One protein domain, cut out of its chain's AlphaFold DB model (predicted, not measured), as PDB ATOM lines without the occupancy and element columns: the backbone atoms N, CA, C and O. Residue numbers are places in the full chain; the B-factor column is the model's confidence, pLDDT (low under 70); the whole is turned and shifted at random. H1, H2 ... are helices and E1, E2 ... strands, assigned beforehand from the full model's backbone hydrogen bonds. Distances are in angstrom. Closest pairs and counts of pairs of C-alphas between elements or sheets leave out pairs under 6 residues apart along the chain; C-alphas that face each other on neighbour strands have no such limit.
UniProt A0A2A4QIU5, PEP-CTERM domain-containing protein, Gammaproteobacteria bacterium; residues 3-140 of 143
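Overview. This is residues 3 to 140 of the 143 residues of the protein "PEP-CTERM domain-containing protein" of Gammaproteobacteria bacterium (UniProt A0A2A4QIU5). A strongly twisted sheet of five strands, curled like part of a barrel, has the short helix H1 over one face, and two arms stick out at opposite ends: residues 100 to 105, and residues 125 to 140 with helix H2. The printed part has 138 residues, under half of them in named elements, in the order E1 E2 E3 H1 E4 E5 H2; the class is mixed. The sheet runs E1 E2 E3 E4 E5, all antiparallel. The whole is extended, a rod of 91 by 39 by 24 A, with a radius of gyration of the C-alphas of 22.3 A.

Arrangement. E1, residues 6 to 12, E2, residues 24 to 36, and E3, residues 40 to 48, form a meander, each strand the antiparallel neighbour of the one before. In the hairpin E1 and E2, N 10 and O 27 are 2.9 A apart, within hydrogen-bond range; in the hairpin E2 and E3, N 30 and O 46 are at 2.8 A. E2 bends by 71 degrees at residue 32. E3 pairs with E4, residues 85 to 92, N 43 and O 88 at 2.8 A. E4 and E5, residues 111 to 118, form a hairpin, N 91 and O 112 at 2.8 A. H1, residues 72 to 77, is on the sheet, over E3, at a height of 9.3 A; the closest C-alphas of the two are those of Ser 48 and Thr 76, 7.8 A apart. H2, residues 125 to 138, is not on the sheet. Every O i to N i+4 pair is within range in H1, 9 of 10 in H2.

Along the chain. E1 begins at C-alpha 6 (217.328, 122.589, 252.504). E2 is 31.4 A long, E3 24.8 A, H2 20.6 A. H2 ends at C-alpha 138 (241.005, 169.650, 246.353).

Size, cuts and confidence. The C-alphas of Asn 102 and Arg 140 are farthest apart, 92.1 A. The printed part has no cut. The links E1 to E2, E3 to H1 and E4 to E5 are long. Residues 80, 97 and 122 to 140 have pLDDT under 70.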
ATOM      1  N   TYR A   3     224.457 116.198 253.811       85.38
ATOM      2  CA  TYR A   3     223.280 117.032 253.603       85.38
ATOM      3  C   TYR A   3     223.632 118.128 252.600       85.38
ATOM      4  O   TYR A   3     224.549 118.911 252.834       85.38
ATOM      5  N   THR A   4     222.949 118.152 251.457       87.00
ATOM      6  CA  THR A   4     223.339 119.000 250.320       87.00
ATOM      7  C   THR A   4     222.576 120.316 250.255       87.00
ATOM      8  O   THR A   4     223.148 121.313 249.837       87.00
ATOM      9  N   SER A   5     221.297 120.331 250.640       92.81
ATOM     10  CA  SER A   5     220.465 121.535 250.578       92.81
ATOM     11  C   SER A   5     219.169 121.393 251.370       92.81
ATOM     12  O   SER A   5     218.602 120.301 251.423       92.81
ATOM     13  N   GLY A   6     218.655 122.504 251.893       94.88
ATOM     14  CA  GLY A   6     217.328 122.589 252.504       94.88
ATOM     15  C   GLY A   6     217.121 123.907 253.242       94.88
ATOM     16  O   GLY A   6     218.061 124.684 253.392       94.88
ATOM     17  N   THR A   7     215.904 124.143 253.721       95.62
ATOM     18  CA  THR A   7     215.562 125.356 254.474       95.62
ATOM     19  C   THR A   7     215.023 124.980 255.846       95.62
ATOM     20  O   THR A   7     214.142 124.126 255.958       95.62
ATOM     21  N   ILE A   8     215.546 125.629 256.887       94.62
ATOM     22  CA  ILE A   8     215.019 125.553 258.251       94.62
ATOM     23  C   ILE A   8     214.485 126.937 258.608       94.62
ATOM     24  O   ILE A   8     215.256 127.884 258.742       94.62
ATOM     25  N   SER A   9     213.169 127.057 258.757       94.62
ATOM     26  CA  SER A   9     212.545 128.325 259.133       94.62
ATOM     27  C   SER A   9     212.608 128.549 260.638       94.62
ATOM     28  O   SER A   9     212.143 127.714 261.417       94.62
ATOM     29  N   MET A  10     213.142 129.702 261.031       94.19
ATOM     30  CA  MET A  10     213.236 130.134 262.420       94.19
ATOM     31  C   MET A  10     212.082 131.074 262.740       94.19
ATOM     32  O   MET A  10     211.832 132.044 262.022       94.19
ATOM     33  N   TYR A  11     211.393 130.798 263.841       94.44
ATOM     34  CA  TYR A  11     210.253 131.582 264.291       94.44
ATOM     35  C   TYR A  11     210.436 132.026 265.736       94.44
ATOM     36  O   TYR A  11     210.984 131.296 266.563       94.44
ATOM     37  N   TYR A  12     209.930 133.214 266.033       94.44
ATOM     38  CA  TYR A  12     209.630 133.646 267.381       94.44
ATOM     39  C   TYR A  12     208.299 133.040 267.828       94.44
ATOM     40  O   TYR A  12     207.313 133.041 267.087       94.44
ATOM     41  N   TYR A  13     208.297 132.556 269.063       94.12
ATOM     42  CA  TYR A  13     207.148 131.984 269.740       94.12
ATOM     43  C   TYR A  13     207.033 132.591 271.137       94.12
ATOM     44  O   TYR A  13     208.033 132.713 271.845       94.12
ATOM     45  N   ASP A  14     205.806 132.905 271.540       92.12
ATOM     46  CA  ASP A  14     205.442 133.203 272.923       92.12
ATOM     47  C   ASP A  14     204.311 132.271 273.379       92.12
ATOM     48  O   ASP A  14     203.504 131.815 272.573       92.12
ATOM     49  N   ALA A  15     204.215 132.020 274.685       92.25
ATOM     50  CA  ALA A  15     203.225 131.141 275.302       92.25
ATOM     51  C   ALA A  15     201.763 131.543 275.022       92.25
ATOM     52  O   ALA A  15     200.858 130.730 275.207       92.25
ATOM     53  N   THR A  16     201.519 132.781 274.582       92.31
ATOM     54  CA  THR A  16     200.196 133.265 274.159       92.31
ATOM     55  C   THR A  16     199.789 132.808 272.752       92.31
ATOM     56  O   THR A  16     198.606 132.853 272.418       92.31
ATOM     57  N   MET A  17     200.739 132.342 271.936       92.81
ATOM     58  CA  MET A  17     200.508 131.848 270.577       92.81
ATOM     59  C   MET A  17     200.019 130.399 270.613       92.81
ATOM     60  O   MET A  17     200.593 129.550 271.298       92.81
ATOM     61  N   THR A  18     198.958 130.098 269.863       92.75
ATOM     62  CA  THR A  18     198.253 128.805 269.966       92.75
ATOM     63  C   THR A  18     198.363 127.948 268.710       92.75
ATOM     64  O   THR A  18     198.166 126.735 268.774       92.75
ATOM     65  N   ALA A  19     198.730 128.554 267.582       91.75
ATOM     66  CA  ALA A  19     198.981 127.879 266.322       91.75
ATOM     67  C   ALA A  19     200.311 128.330 265.710       91.75
ATOM     68  O   ALA A  19     200.769 129.447 265.922       91.75
ATOM     69  N   VAL A  20     200.911 127.474 264.877       86.44
ATOM     70  CA  VAL A  20     202.148 127.801 264.138       86.44
ATOM     71  C   VAL A  20     201.953 129.010 263.214       86.44
ATOM     72  O   VAL A  20     202.898 129.744 262.952       86.44
ATOM     73  N   SER A  21     200.724 129.251 262.745       89.75
ATOM     74  CA  SER A  21     200.365 130.449 261.976       89.75
ATOM     75  C   SER A  21     200.484 131.750 262.768       89.75
ATOM     76  O   SER A  21     200.578 132.809 262.156       89.75
ATOM     77  N   ASP A  22     200.458 131.673 264.099       90.62
ATOM     78  CA  ASP A  22     200.581 132.830 264.988       90.62
ATOM     79  C   ASP A  22     202.055 133.198 265.209       90.62
ATOM     80  O   ASP A  22     202.362 134.271 265.725       90.62
ATOM     81  N   PHE A  23     202.974 132.296 264.847       93.62
ATOM     82  CA  PHE A  23     204.394 132.495 265.067       93.62
ATOM     83  C   PHE A  23     204.926 133.547 264.104       93.62
ATOM     84  O   PHE A  23     204.612 133.562 262.912       93.62
ATOM     85  N   VAL A  24     205.805 134.399 264.614       94.25
ATOM     86  CA  VAL A  24     206.426 135.442 263.804       94.25
ATOM     87  C   VAL A  24     207.708 134.876 263.221       94.25
ATOM     88  O   VAL A  24     208.606 134.477 263.959       94.25
ATOM     89  N   ARG A  25     207.808 134.790 261.891       93.88
ATOM     90  CA  ARG A  25     209.053 134.356 261.245       93.88
ATOM     91  C   ARG A  25     210.163 135.345 261.588       93.88
ATOM     92  O   ARG A  25     209.926 136.540 261.550       93.88
ATOM     93  N   LEU A  26     211.355 134.845 261.890       94.88
ATOM     94  CA  LEU A  26     212.551 135.661 262.102       94.88
ATOM     95  C   LEU A  26     213.402 135.672 260.831       94.88
ATOM     96  O   LEU A  26     213.642 136.729 260.259       94.88
ATOM     97  N   PHE A  27     213.799 134.488 260.364       94.88
ATOM     98  CA  PHE A  27     214.536 134.266 259.120       94.88
ATOM     99  C   PHE A  27     214.545 132.773 258.772       94.88
ATOM    100  O   PHE A  27     214.215 131.919 259.597       94.88
ATOM    101  N   ASP A  28     214.983 132.452 257.564       95.31
ATOM    102  CA  ASP A  28     215.254 131.099 257.099       95.31
ATOM    103  C   ASP A  28     216.759 130.813 257.102       95.31
ATOM    104  O   ASP A  28     217.553 131.594 256.579       95.31
ATOM    105  N   LEU A  29     217.149 129.658 257.641       96.25
ATOM    106  CA  LEU A  29     218.477 129.075 257.466       96.25
ATOM    107  C   LEU A  29     218.484 128.263 256.166       96.25
ATOM    108  O   LEU A  29     217.977 127.138 256.125       96.25
ATOM    109  N   ASN A  30     219.070 128.810 255.106       96.25
ATOM    110  CA  ASN A  30     219.295 128.077 253.865       96.25
ATOM    111  C   ASN A  30     220.567 127.258 253.995       96.25
ATOM    112  O   ASN A  30     221.674 127.792 253.925       96.25
ATOM    113  N   VAL A  31     220.404 125.959 254.209       96.50
ATOM    114  CA  VAL A  31     221.502 125.008 254.306       96.50
ATOM    115  C   VAL A  31     222.098 124.810 252.916       96.50
ATOM    116  O   VAL A  31     221.406 124.367 252.001       96.50
ATOM    117  N   ASN A  32     223.393 125.084 252.783       95.00
ATOM    118  CA  ASN A  32     224.157 124.908 251.542       95.00
ATOM    119  C   ASN A  32     225.113 123.711 251.616       95.00
ATOM    120  O   ASN A  32     225.748 123.347 250.629       95.00
ATOM    121  N   GLY A  33     225.251 123.117 252.799       94.19
ATOM    122  CA  GLY A  33     226.080 121.947 252.999       94.19
ATOM    123  C   GLY A  33     226.106 121.511 254.451       94.19
ATOM    124  O   GLY A  33     225.857 122.289 255.373       94.19
ATOM    125  N   GLY A  34     226.433 120.248 254.651       93.75
ATOM    126  CA  GLY A  34     226.570 119.670 255.969       93.75
ATOM    127  C   GLY A  34     226.900 118.192 255.905       93.75
ATOM    128  O   GLY A  34     226.822 117.548 254.852       93.75
ATOM    129  N   GLY A  35     227.265 117.640 257.047       91.44
ATOM    130  CA  GLY A  35     227.600 116.237 257.139       91.44
ATOM    131  C   GLY A  35     228.082 115.819 258.509       91.44
ATOM    132  O   GLY A  35     228.162 116.605 259.452       91.44
ATOM    133  N   ASP A  36     228.382 114.535 258.579       89.38
ATOM    134  CA  ASP A  36     228.935 113.900 259.760       89.38
ATOM    135  C   ASP A  36     230.449 114.141 259.840       89.38
ATOM    136  O   ASP A  36     231.178 113.947 258.865       89.38
ATOM    137  N   THR A  37     230.912 114.559 261.011       86.56
ATOM    138  CA  THR A  37     232.329 114.761 261.349       86.56
ATOM    139  C   THR A  37     232.919 113.576 262.123       86.56
ATOM    140  O   THR A  37     234.091 113.595 262.486       86.56
ATOM    141  N   GLY A  38     232.117 112.538 262.381       83.00
ATOM    142  CA  GLY A  38     232.443 111.370 263.199       83.00
ATOM    143  C   GLY A  38     231.997 111.511 264.654       83.00
ATOM    144  O   GLY A  38     231.759 110.507 265.321       83.00
ATOM    145  N   THR A  39     231.853 112.743 265.143       82.31
ATOM    146  CA  THR A  39     231.336 113.045 266.489       82.31
ATOM    147  C   THR A  39     230.149 113.997 266.467       82.31
ATOM    148  O   THR A  39     229.424 114.085 267.454       82.31
ATOM    149  N   SER A  40     229.919 114.692 265.355       86.62
ATOM    150  CA  SER A  40     228.878 115.710 265.244       86.62
ATOM    151  C   SER A  40     228.286 115.733 263.847       86.62
ATOM    152  O   SER A  40     229.004 115.564 262.861       86.62
ATOM    153  N   THR A  41     226.994 116.034 263.753       89.81
ATOM    154  CA  THR A  41     226.382 116.438 262.485       89.81
ATOM    155  C   THR A  41     226.414 117.955 262.388       89.81
ATOM    156  O   THR A  41     225.852 118.642 263.238       89.81
ATOM    157  N   VAL A  42     227.072 118.474 261.354       92.88
ATOM    158  CA  VAL A  42     227.225 119.913 261.122       92.88
ATOM    159  C   VAL A  42     226.387 120.332 259.925       92.88
ATOM    160  O   VAL A  42     226.408 119.665 258.894       92.88
ATOM    161  N   LEU A  43     225.673 121.448 260.048       95.50
ATOM    162  CA  LEU A  43     224.963 122.122 258.964       95.50
ATOM    163  C   LEU A  43     225.516 123.535 258.809       95.50
ATOM    164  O   LEU A  43     225.834 124.193 259.796       95.50
ATOM    165  N   SER A  44     225.616 124.010 257.577       96.00
ATOM    166  CA  SER A  44     226.135 125.337 257.265       96.00
ATOM    167  C   SER A  44     225.393 125.957 256.096       96.00
ATOM    168  O   SER A  44     224.856 125.251 255.232       96.00
ATOM    169  N   GLY A  45     225.367 127.282 256.057       96.06
ATOM    170  CA  GLY A  45     224.656 127.994 255.014       96.06
ATOM    171  C   GLY A  45     224.526 129.480 255.279       96.06
ATOM    172  O   GLY A  45     225.363 130.067 255.963       96.06
ATOM    173  N   VAL A  46     223.480 130.078 254.718       95.56
ATOM    174  CA  VAL A  46     223.208 131.519 254.793       95.56
ATOM    175  C   VAL A  46     221.800 131.789 255.298       95.56
ATOM    176  O   VAL A  46     220.905 130.958 255.131       95.56
ATOM    177  N   LEU A  47     221.598 132.951 255.907       94.81
ATOM    178  CA  LEU A  47     220.268 133.429 256.271       94.81
ATOM    179  C   LEU A  47     219.568 134.054 255.058       94.81
ATOM    180  O   LEU A  47     220.213 134.596 254.161       94.81
ATOM    181  N   SER A  48     218.241 133.977 255.034       92.94
ATOM    182  CA  SER A  48     217.385 134.660 254.057       92.94
ATOM    183  C   SER A  48     215.970 134.841 254.607       92.94
ATOM    184  O   SER A  48     215.700 134.409 255.724       92.94
ATOM    185  N   ASN A  49     215.057 135.402 253.803       91.50
ATOM    186  CA  ASN A  49     213.620 135.455 254.105       91.50
ATOM    187  C   ASN A  49     213.345 135.976 255.525       91.50
ATOM    188  O   ASN A  49     212.650 135.341 256.328       91.50
ATOM    189  N   PHE A  50     213.975 137.107 255.840       91.50
ATOM    190  CA  PHE A  50     213.786 137.802 257.101       91.50
ATOM    191  C   PHE A  50     212.310 138.167 257.248       91.50
ATOM    192  O   PHE A  50     211.651 138.481 256.259       91.50
ATOM    193  N   GLY A  51     211.793 138.053 258.472       76.56
ATOM    194  CA  GLY A  51     210.378 138.020 258.865       76.56
ATOM    195  C   GLY A  51     209.429 139.117 258.373       76.56
ATOM    196  O   GLY A  51     208.261 139.117 258.770       76.56
ATOM    197  N   GLY A  52     209.885 140.028 257.514       73.69
ATOM    198  CA  GLY A  52     209.089 141.057 256.864       73.69
ATOM    199  C   GLY A  52     208.350 141.924 257.877       73.69
ATOM    200  O   GLY A  52     208.900 142.293 258.906       73.69
ATOM    201  N   ALA A  53     207.074 142.202 257.600       72.38
ATOM    202  CA  ALA A  53     206.209 143.072 258.405       72.38
ATOM    203  C   ALA A  53     205.741 142.476 259.756       72.38
ATOM    204  O   ALA A  53     204.811 142.998 260.371       72.38
ATOM    205  N   GLY A  54     206.305 141.346 260.194       86.50
ATOM    206  CA  GLY A  54     206.016 140.776 261.508       86.50
ATOM    207  C   GLY A  54     206.672 141.586 262.627       86.50
ATOM    208  O   GLY A  54     207.766 142.105 262.447       86.50
ATOM    209  N   LEU A  55     206.032 141.656 263.798       91.94
ATOM    210  CA  LEU A  55     206.573 142.347 264.971       91.94
ATOM    211  C   LEU A  55     206.863 141.365 266.104       91.94
ATOM    212  O   LEU A  55     206.012 140.555 266.468       91.94
ATOM    213  N   VAL A  56     208.028 141.506 266.728       92.75
ATOM    214  CA  VAL A  56     208.388 140.853 267.987       92.75
ATOM    215  C   VAL A  56     208.530 141.937 269.045       92.75
ATOM    216  O   VAL A  56     209.461 142.735 269.017       92.75
ATOM    217  N   ASN A  57     207.576 141.997 269.977       90.75
ATOM    218  CA  ASN A  57     207.550 142.997 271.055       90.75
ATOM    219  C   ASN A  57     207.663 144.457 270.558       90.75
ATOM    220  O   ASN A  57     208.275 145.298 271.212       90.75
ATOM    221  N   GLY A  58     207.061 144.758 269.401       91.19
ATOM    222  CA  GLY A  58     207.071 146.093 268.790       91.19
ATOM    223  C   GLY A  58     208.306 146.415 267.941       91.19
ATOM    224  O   GLY A  58     208.403 147.537 267.456       91.19
ATOM    225  N   VAL A  59     209.219 145.458 267.754       92.06
ATOM    226  CA  VAL A  59     210.371 145.551 266.844       92.06
ATOM    227  C   VAL A  59     210.090 144.719 265.597       92.06
ATOM    228  O   VAL A  59     209.554 143.616 265.723       92.06
ATOM    229  N   ASP A  60     210.453 145.218 264.416       92.31
ATOM    230  CA  ASP A  60     210.344 144.455 263.169       92.31
ATOM    231  C   ASP A  60     211.140 143.146 263.270       92.31
ATOM    232  O   ASP A  60     212.250 143.098 263.800       92.31
ATOM    233  N   ALA A  61     210.560 142.046 262.796       93.06
ATOM    234  CA  ALA A  61     211.114 140.712 263.008       93.06
ATOM    235  C   ALA A  61     212.506 140.526 262.380       93.06
ATOM    236  O   ALA A  61     213.328 139.784 262.923       93.06
ATOM    237  N   GLY A  62     212.784 141.223 261.274       90.94
ATOM    238  CA  GLY A  62     214.110 141.271 260.655       90.94
ATOM    239  C   GLY A  62     215.160 142.035 261.471       90.94
ATOM    240  O   GLY A  62     216.351 141.745 261.356       90.94
ATOM    241  N   ASP A  63     214.715 142.914 262.370       90.38
ATOM    242  CA  ASP A  63     215.563 143.787 263.189       90.38
ATOM    243  C   ASP A  63     215.829 143.255 264.598       90.38
ATOM    244  O   ASP A  63     216.639 143.822 265.339       90.38
ATOM    245  N   VAL A  64     215.191 142.144 264.979       92.19
ATOM    246  CA  VAL A  64     215.381 141.496 266.289       92.19
ATOM    247  C   VAL A  64     216.848 141.129 266.521       92.19
ATOM    248  O   VAL A  64     217.353 141.264 267.636       92.19
ATOM    249  N   PHE A  65     217.542 140.680 265.472       89.50
ATOM    250  CA  PHE A  65     218.976 140.403 265.511       89.50
ATOM    251  C   PHE A  65     219.728 141.562 264.881       89.50
ATOM    252  O   PHE A  65     219.832 141.668 263.659       89.50
ATOM    253  N   ASN A  66     220.262 142.425 265.738       87.88
ATOM    254  CA  ASN A  66     220.975 143.609 265.311       87.88
ATOM    255  C   ASN A  66     222.320 143.791 266.004       87.88
ATOM    256  O   ASN A  66     222.705 143.107 266.953       87.88
ATOM    257  N   THR A  67     223.060 144.730 265.443       83.88
ATOM    258  CA  THR A  67     224.341 145.225 265.917       83.88
ATOM    259  C   THR A  67     224.248 146.746 266.011       83.88
ATOM    260  O   THR A  67     223.310 147.353 265.495       83.88
ATOM    261  N   ALA A  68     225.261 147.396 266.587       81.12
ATOM    262  CA  ALA A  68     225.330 148.861 266.608       81.12
ATOM    263  C   ALA A  68     225.343 149.511 265.206       81.12
ATOM    264  O   ALA A  68     225.217 150.729 265.106       81.12
ATOM    265  N   LEU A  69     225.539 148.722 264.145       79.31
ATOM    266  CA  LEU A  69     225.706 149.198 262.775       79.31
ATOM    267  C   LEU A  69     224.580 148.761 261.821       79.31
ATOM    268  O   LEU A  69     224.635 149.133 260.654       79.31
ATOM    269  N   GLY A  70     223.596 147.991 262.294       86.75
ATOM    270  CA  GLY A  70     222.489 147.478 261.474       86.75
ATOM    271  C   GLY A  70     222.004 146.094 261.908       86.75
ATOM    272  O   GLY A  70     222.631 145.442 262.759       86.75
ATOM    273  N   SER A  71     220.886 145.656 261.334       90.12
ATOM    274  CA  SER A  71     220.293 144.333 261.523       90.12
ATOM    275  C   SER A  71     220.858 143.277 260.576       90.12
ATOM    276  O   SER A  71     221.532 143.572 259.592       90.12
ATOM    277  N   PHE A  72     220.605 142.002 260.878       90.38
ATOM    278  CA  PHE A  72     220.976 140.898 259.986       90.38
ATOM    279  C   PHE A  72     220.311 141.030 258.615       90.38
ATOM    280  O   PHE A  72     220.948 140.695 257.616       90.38
ATOM    281  N   GLN A  73     219.081 141.549 258.573       90.19
ATOM    282  CA  GLN A  73     218.401 141.871 257.327       90.19
ATOM    283  C   GLN A  73     219.159 142.966 256.566       90.19
ATOM    284  O   GLN A  73     219.522 142.731 255.410       90.19
ATOM    285  N   ASP A  74     219.500 144.081 257.226       87.19
ATOM    286  CA  ASP A  74     220.242 145.194 256.614       87.19
ATOM    287  C   ASP A  74     221.532 144.703 255.946       87.19
ATOM    288  O   ASP A  74     221.811 145.022 254.793       87.19
ATOM    289  N   TYR A  75     222.304 143.841 256.618       85.38
ATOM    290  CA  TYR A  75     223.539 143.298 256.044       85.38
ATOM    291  C   TYR A  75     223.316 142.565 254.721       85.38
ATOM    292  O   TYR A  75     224.152 142.672 253.825       85.38
ATOM    293  N   THR A  76     222.220 141.814 254.605       83.00
ATOM    294  CA  THR A  76     221.912 141.021 253.408       83.00
ATOM    295  C   THR A  76     221.250 141.820 252.289       83.00
ATOM    296  O   THR A  76     221.422 141.478 251.119       83.00
ATOM    297  N   GLU A  77     220.510 142.880 252.623       82.31
ATOM    298  CA  GLU A  77     219.738 143.672 251.659       82.31
ATOM    299  C   GLU A  77     220.514 144.890 251.130       82.31
ATOM    300  O   GLU A  77     220.372 145.243 249.959       82.31
ATOM    301  N   GLU A  78     221.397 145.487 251.939       76.56
ATOM    302  CA  GLU A  78     222.150 146.702 251.582       76.56
ATOM    303  C   GLU A  78     223.265 146.459 250.548       76.56
ATOM    304  O   GLU A  78     223.669 147.374 249.825       76.56
ATOM    305  N   ALA A  79     223.792 145.231 250.448       70.19
ATOM    306  CA  ALA A  79     224.883 144.910 249.529       70.19
ATOM    307  C   ALA A  79     224.742 143.504 248.915       70.19
ATOM    308  O   ALA A  79     224.917 142.504 249.617       70.19
ATOM    309  N   PRO A  80     224.532 143.390 247.586       67.56
ATOM    310  CA  PRO A  80     224.507 142.103 246.898       67.56
ATOM    311  C   PRO A  80     225.799 141.311 247.144       67.56
ATOM    312  O   PRO A  80     226.881 141.723 246.724       67.56
ATOM    313  N   GLY A  81     225.684 140.164 247.816       72.69
ATOM    314  CA  GLY A  81     226.809 139.277 248.129       72.69
ATOM    315  C   GLY A  81     227.279 139.313 249.583       72.69
ATOM    316  O   GLY A  81     228.013 138.406 249.979       72.69
ATOM    317  N   ASN A  82     226.821 140.271 250.395       84.69
ATOM    318  CA  ASN A  82     226.943 140.146 251.844       84.69
ATOM    319  C   ASN A  82     225.880 139.166 252.342       84.69
ATOM    320  O   ASN A  82     224.692 139.338 252.096       84.69
ATOM    321  N   ASN A  83     226.314 138.126 253.047       89.56
ATOM    322  CA  ASN A  83     225.416 137.168 253.674       89.56
ATOM    323  C   ASN A  83     225.781 137.028 255.144       89.56
ATOM    324  O   ASN A  83     226.960 137.017 255.496       89.56
ATOM    325  N   VAL A  84     224.769 136.846 255.988       92.12
ATOM    326  CA  VAL A  84     224.992 136.297 257.324       92.12
ATOM    327  C   VAL A  84     225.080 134.785 257.176       92.12
ATOM    328  O   VAL A  84     224.114 134.135 256.771       92.12
ATOM    329  N   TYR A  85     226.251 134.228 257.468       95.00
ATOM    330  CA  TYR A  85     226.461 132.785 257.424       95.00
ATOM    331  C   TYR A  85     226.111 132.170 258.769       95.00
ATOM    332  O   TYR A  85     226.279 132.804 259.809       95.00
ATOM    333  N   PHE A  86     225.675 130.916 258.759       96.12
ATOM    334  CA  PHE A  86     225.526 130.140 259.981       96.12
ATOM    335  C   PHE A  86     226.292 128.827 259.893       96.12
ATOM    336  O   PHE A  86     226.446 128.241 258.816       96.12
ATOM    337  N   ALA A  87     226.700 128.339 261.057       95.12
ATOM    338  CA  ALA A  87     227.087 126.956 261.249       95.12
ATOM    339  C   ALA A  87     226.417 126.417 262.514       95.12
ATOM    340  O   ALA A  87     226.520 127.004 263.592       95.12
ATOM    341  N   ALA A  88     225.720 125.298 262.371       93.69
ATOM    342  CA  ALA A  88     225.085 124.576 263.457       93.69
ATOM    343  C   ALA A  88     225.781 123.228 263.644       93.69
ATOM    344  O   ALA A  88     225.982 122.506 262.669       93.69
ATOM    345  N   SER A  89     226.123 122.882 264.882       91.62
ATOM    346  CA  SER A  89     226.661 121.570 265.242       91.62
ATOM    347  C   SER A  89     225.692 120.860 266.170       91.62
ATOM    348  O   SER A  89     225.195 121.457 267.123       91.62
ATOM    349  N   GLN A  90     225.428 119.593 265.884       88.44
ATOM    350  CA  GLN A  90     224.744 118.663 266.770       88.44
ATOM    351  C   GLN A  90     225.766 117.610 267.176       88.44
ATOM    352  O   GLN A  90     225.984 116.626 266.464       88.44
ATOM    353  N   ASP A  91     226.442 117.872 268.286       84.62
ATOM    354  CA  ASP A  91     227.466 117.000 268.836       84.62
ATOM    355  C   ASP A  91     226.793 115.798 269.479       84.62
ATOM    356  O   ASP A  91     225.911 115.936 270.326       84.62
ATOM    357  N   THR A  92     227.237 114.613 269.097       77.31
ATOM    358  CA  THR A  92     226.811 113.347 269.680       77.31
ATOM    359  C   THR A  92     227.942 112.814 270.539       77.31
ATOM    360  O   THR A  92     229.088 112.712 270.105       77.31
ATOM    361  N   GLN A  93     227.641 112.497 271.795       74.38
ATOM    362  CA  GLN A  93     228.621 111.838 272.646       74.38
ATOM    363  C   GLN A  93     228.727 110.356 272.255       74.38
ATOM    364  O   GLN A  93     227.712 109.741 271.908       74.38
ATOM    365  N   PRO A  94     229.928 109.756 272.312       72.94
ATOM    366  CA  PRO A  94     230.098 108.343 272.012       72.94
ATOM    367  C   PRO A  94     229.264 107.480 272.966       72.94
ATOM    368  O   PRO A  94     229.191 107.733 274.169       72.94
ATOM    369  N   LEU A  95     228.645 106.433 272.422       73.31
ATOM    370  CA  LEU A  95     227.860 105.480 273.202       73.31
ATOM    371  C   LEU A  95     228.789 104.654 274.097       73.31
ATOM    372  O   LEU A  95     229.639 103.911 273.605       73.31
ATOM    373  N   THR A  96     228.609 104.742 275.412       70.50
ATOM    374  CA  THR A  96     229.368 103.933 276.370       70.50
ATOM    375  C   THR A  96     228.519 102.765 276.863       70.50
ATOM    376  O   THR A  96     227.626 102.954 277.685       70.50
ATOM    377  N   GLY A  97     228.825 101.556 276.387       67.81
ATOM    378  CA  GLY A  97     228.218 100.310 276.865       67.81
ATOM    379  C   GLY A  97     226.853 100.013 276.241       67.81
ATOM    380  O   GLY A  97     225.835 100.577 276.625       67.81
ATOM    381  N   LEU A  98     226.825  99.072 275.295       79.19
ATOM    382  CA  LEU A  98     225.580  98.530 274.756       79.19
ATOM    383  C   LEU A  98     225.144  97.334 275.606       79.19
ATOM    384  O   LEU A  98     225.892  96.364 275.732       79.19
ATOM    385  N   ASN A  99     223.937  97.392 276.169       79.44
ATOM    386  CA  ASN A  99     223.316  96.253 276.838       79.44
ATOM    387  C   ASN A  99     222.181  95.705 275.970       79.44
ATOM    388  O   ASN A  99     221.244  96.429 275.633       79.44
ATOM    389  N   PHE A 100     222.273  94.427 275.624       86.06
ATOM    390  CA  PHE A 100     221.280  93.736 274.815       86.06
ATOM    391  C   PHE A 100     220.383  92.900 275.726       86.06
ATOM    392  O   PHE A 100     220.860  92.018 276.437       86.06
ATOM    393  N   VAL A 101     219.074  93.130 275.662       86.31
ATOM    394  CA  VAL A 101     218.063  92.314 276.344       86.31
ATOM    395  C   VAL A 101     217.164  91.702 275.274       86.31
ATOM    396  O   VAL A 101     216.590  92.414 274.456       86.31
ATOM    397  N   ASN A 102     217.070  90.369 275.239       88.81
ATOM    398  CA  ASN A 102     216.332  89.615 274.211       88.81
ATOM    399  C   ASN A 102     216.735  89.966 272.763       88.81
ATOM    400  O   ASN A 102     215.895  90.024 271.869       88.81
ATOM    401  N   GLY A 103     218.027  90.219 272.533       87.56
ATOM    402  CA  GLY A 103     218.557  90.561 271.207       87.56
ATOM    403  C   GLY A 103     218.302  92.006 270.768       87.56
ATOM    404  O   GLY A 103     218.683  92.368 269.659       87.56
ATOM    405  N   VAL A 104     217.712  92.843 271.626       86.19
ATOM    406  CA  VAL A 104     217.467  94.264 271.356       86.19
ATOM    407  C   VAL A 104     218.268  95.111 272.342       86.19
ATOM    408  O   VAL A 104     218.209  94.889 273.550       86.19
ATOM    409  N   ALA A 105     219.022  96.087 271.835       85.50
ATOM    410  CA  ALA A 105     219.645  97.125 272.650       85.50
ATOM    411  C   ALA A 105     218.922  98.453 272.418       85.50
ATOM    412  O   ALA A 105     218.763  98.890 271.278       85.50
ATOM    413  N   THR A 106     218.512  99.107 273.502       76.19
ATOM    414  CA  THR A 106     218.044 100.493 273.450       76.19
ATOM    415  C   THR A 106     219.262 101.402 273.440       76.19
ATOM    416  O   THR A 106     220.045 101.405 274.388       76.19
ATOM    417  N   ILE A 107     219.423 102.166 272.364       74.69
ATOM    418  CA  ILE A 107     220.544 103.085 272.189       74.69
ATOM    419  C   ILE A 107     220.050 104.504 272.461       74.69
ATOM    420  O   ILE A 107     219.212 105.025 271.731       74.69
ATOM    421  N   GLY A 108     220.574 105.115 273.521       71.50
ATOM    422  CA  GLY A 108     220.388 106.526 273.844       71.50
ATOM    423  C   GLY A 108     221.745 107.193 274.042       71.50
ATOM    424  O   GLY A 108     222.684 106.554 274.513       71.50
ATOM    425  N   GLY A 109     221.854 108.465 273.674       72.00
ATOM    426  CA  GLY A 109     223.080 109.247 273.809       72.00
ATOM    427  C   GLY A 109     222.770 110.685 274.197       72.00
ATOM    428  O   GLY A 109     221.688 111.199 273.906       72.00
ATOM    429  N   LEU A 110     223.722 111.329 274.871       76.00
ATOM    430  CA  LEU A 110     223.671 112.766 275.113       76.00
ATOM    431  C   LEU A 110     224.037 113.500 273.821       76.00
ATOM    432  O   LEU A 110     224.959 113.084 273.113       76.00
ATOM    433  N   HIS A 111     223.337 114.599 273.547       79.44
ATOM    434  CA  HIS A 111     223.690 115.512 272.468       79.44
ATOM    435  C   HIS A 111     223.865 116.929 273.010       79.44
ATOM    436  O   HIS A 111     223.205 117.312 273.978       79.44
ATOM    437  N   ASN A 112     224.763 117.690 272.391       85.19
ATOM    438  CA  ASN A 112     224.893 119.124 272.614       85.19
ATOM    439  C   ASN A 112     224.739 119.850 271.279       85.19
ATOM    440  O   ASN A 112     225.352 119.465 270.287       85.19
ATOM    441  N   GLY A 113     223.904 120.882 271.253       86.88
ATOM    442  CA  GLY A 113     223.648 121.681 270.066       86.88
ATOM    443  C   GLY A 113     224.274 123.062 270.198       86.88
ATOM    444  O   GLY A 113     224.104 123.723 271.219       86.88
ATOM    445  N   SER A 114     224.944 123.532 269.152       90.00
ATOM    446  CA  SER A 114     225.333 124.939 269.032       90.00
ATOM    447  C   SER A 114     224.957 125.487 267.666       90.00
ATOM    448  O   SER A 114     224.911 124.756 266.678       90.00
ATOM    449  N   ILE A 115     224.687 126.788 267.617       92.44
ATOM    450  CA  ILE A 115     224.549 127.548 266.382       92.44
ATOM    451  C   ILE A 115     225.367 128.826 266.519       92.44
ATOM    452  O   ILE A 115     225.312 129.500 267.548       92.44
ATOM    453  N   ASN A 116     226.160 129.128 265.501       93.69
ATOM    454  CA  ASN A 116     226.897 130.376 265.397       93.69
ATOM    455  C   ASN A 116     226.502 131.108 264.118       93.69
ATOM    456  O   ASN A 116     226.130 130.479 263.126       93.69
ATOM    457  N   PHE A 117     226.605 132.433 264.172       93.06
ATOM    458  CA  PHE A 117     226.363 133.320 263.045       93.06
ATOM    459  C   PHE A 117     227.623 134.134 262.778       93.06
ATOM    460  O   PHE A 117     228.200 134.719 263.697       93.06
ATOM    461  N   GLN A 118     228.050 134.169 261.522       92.00
ATOM    462  CA  GLN A 118     229.141 135.011 261.054       92.00
ATOM    463  C   GLN A 118     228.517 136.210 260.348       92.00
ATOM    464  O   GLN A 118     227.953 136.081 259.261       92.00
ATOM    465  N   VAL A 119     228.586 137.361 261.009       88.62
ATOM    466  CA  VAL A 119     227.959 138.610 260.571       88.62
ATOM    467  C   VAL A 119     229.047 139.503 259.969       88.62
ATOM    468  O   VAL A 119     230.014 139.803 260.674       88.62
ATOM    469  N   PRO A 120     228.948 139.896 258.686       82.88
ATOM    470  CA  PRO A 120     229.907 140.810 258.069       82.88
ATOM    471  C   PRO A 120     229.917 142.192 258.736       82.88
ATOM    472  O   PRO A 120     228.901 142.653 259.248       82.88
ATOM    473  N   GLU A 121     231.053 142.890 258.676       75.00
ATOM    474  CA  GLU A 121     231.095 144.319 259.003       75.00
ATOM    475  C   GLU A 121     230.447 145.142 257.870       75.00
ATOM    476  O   GLU A 121     230.623 144.808 256.691       75.00
ATOM    477  N   PRO A 122     229.733 146.244 258.166       67.31
ATOM    478  CA  PRO A 122     229.187 147.104 257.124       67.31
ATOM    479  C   PRO A 122     230.300 147.908 256.431       67.31
ATOM    480  O   PRO A 122     231.265 148.347 257.056       67.31
ATOM    481  N   THR A 123     230.156 148.151 255.124       62.12
ATOM    482  CA  THR A 123     231.165 148.718 254.195       62.12
ATOM    483  C   THR A 123     231.582 150.188 254.423       62.12
ATOM    484  O   THR A 123     232.076 150.861 253.516       62.12
ATOM    485  N   SER A 124     231.471 150.716 255.640       56.06
ATOM    486  CA  SER A 124     231.665 152.139 255.961       56.06
ATOM    487  C   SER A 124     233.120 152.643 255.909       56.06
ATOM    488  O   SER A 124     233.357 153.851 255.961       56.06
ATOM    489  N   ILE A 125     234.123 151.767 255.763       53.94
ATOM    490  CA  ILE A 125     235.548 152.161 255.815       53.94
ATOM    491  C   ILE A 125     236.026 152.877 254.533       53.94
ATOM    492  O   ILE A 125     236.934 153.712 254.589       53.94
ATOM    493  N   ALA A 126     235.401 152.646 253.375       55.38
ATOM    494  CA  ALA A 126     235.883 153.216 252.109       55.38
ATOM    495  C   ALA A 126     235.585 154.723 251.939       55.38
ATOM    496  O   ALA A 126     236.310 155.421 251.228       55.38
ATOM    497  N   ILE A 127     234.562 155.261 252.614       55.22
ATOM    498  CA  ILE A 127     234.121 156.656 252.427       55.22
ATOM    499  C   ILE A 127     235.026 157.641 253.182       55.22
ATOM    500  O   ILE A 127     235.331 158.715 252.661       55.22
ATOM    501  N   LEU A 128     235.541 157.272 254.361       58.84
ATOM    502  CA  LEU A 128     236.470 158.132 255.106       58.84
ATOM    503  C   LEU A 128     237.847 158.222 254.422       58.84
ATOM    504  O   LEU A 128     238.450 159.296 254.379       58.84
ATOM    505  N   GLY A 129     238.323 157.115 253.838       58.19
ATOM    506  CA  GLY A 129     239.593 157.061 253.105       58.19
ATOM    507  C   GLY A 129     239.559 157.843 251.788       58.19
ATOM    508  O   GLY A 129     240.473 158.617 251.501       58.19
ATOM    509  N   LEU A 130     238.474 157.716 251.016       60.16
ATOM    510  CA  LEU A 130     238.288 158.466 249.768       60.16
ATOM    511  C   LEU A 130     237.911 159.935 250.004       60.16
ATOM    512  O   LEU A 130     238.310 160.794 249.220       60.16
ATOM    513  N   GLY A 131     237.214 160.250 251.100       60.72
ATOM    514  CA  GLY A 131     236.942 161.625 251.520       60.72
ATOM    515  C   GLY A 131     238.222 162.394 251.858       60.72
ATOM    516  O   GLY A 131     238.390 163.533 251.419       60.72
ATOM    517  N   LEU A 132     239.177 161.760 252.554       58.88
ATOM    518  CA  LEU A 132     240.489 162.362 252.828       58.88
ATOM    519  C   LEU A 132     241.339 162.538 251.560       58.88
ATOM    520  O   LEU A 132     241.990 163.571 251.405       58.88
ATOM    521  N   LEU A 133     241.315 161.572 250.634       61.06
ATOM    522  CA  LEU A 133     241.970 161.684 249.321       61.06
ATOM    523  C   LEU A 133     241.348 162.797 248.462       61.06
ATOM    524  O   LEU A 133     242.075 163.586 247.857       61.06
ATOM    525  N   GLY A 134     240.018 162.916 248.462       63.09
ATOM    526  CA  GLY A 134     239.283 163.988 247.789       63.09
ATOM    527  C   GLY A 134     239.611 165.371 248.356       63.09
ATOM    528  O   GLY A 134     239.875 166.303 247.595       63.09
ATOM    529  N   PHE A 135     239.708 165.502 249.682       61.03
ATOM    530  CA  PHE A 135     240.152 166.742 250.330       61.03
ATOM    531  C   PHE A 135     241.639 167.046 250.096       61.03
ATOM    532  O   PHE A 135     241.998 168.208 249.900       61.03
ATOM    533  N   ALA A 136     242.511 166.035 250.060       61.84
ATOM    534  CA  ALA A 136     243.926 166.209 249.727       61.84
ATOM    535  C   ALA A 136     244.129 166.643 248.261       61.84
ATOM    536  O   ALA A 136     245.006 167.466 247.982       61.84
ATOM    537  N   GLY A 137     243.293 166.148 247.340       59.34
ATOM    538  CA  GLY A 137     243.262 166.556 245.932       59.34
ATOM    539  C   GLY A 137     242.692 167.961 245.720       59.34
ATOM    540  O   GLY A 137     243.269 168.758 244.980       59.34
ATOM    541  N   ALA A 138     241.618 168.321 246.431       60.69
ATOM    542  CA  ALA A 138     241.005 169.650 246.353       60.69
ATOM    543  C   ALA A 138     241.896 170.769 246.931       60.69
ATOM    544  O   ALA A 138     241.763 171.935 246.553       60.69
ATOM    545  N   ARG A 139     242.854 170.438 247.812       58.69
ATOM    546  CA  ARG A 139     243.751 171.420 248.446       58.69
ATOM    547  C   ARG A 139     244.875 171.939 247.534       58.69
ATOM    548  O   ARG A 139     245.557 172.882 247.927       58.69
ATOM    549  N   ARG A 140     245.069 171.388 246.323       62.31
ATOM    550  CA  ARG A 140     246.106 171.837 245.361       62.31
ATOM    551  C   ARG A 140     245.593 172.750 244.238       62.31
ATOM    552  O   ARG A 140     246.166 172.760 243.155       62.31
TER     553      ARG A 140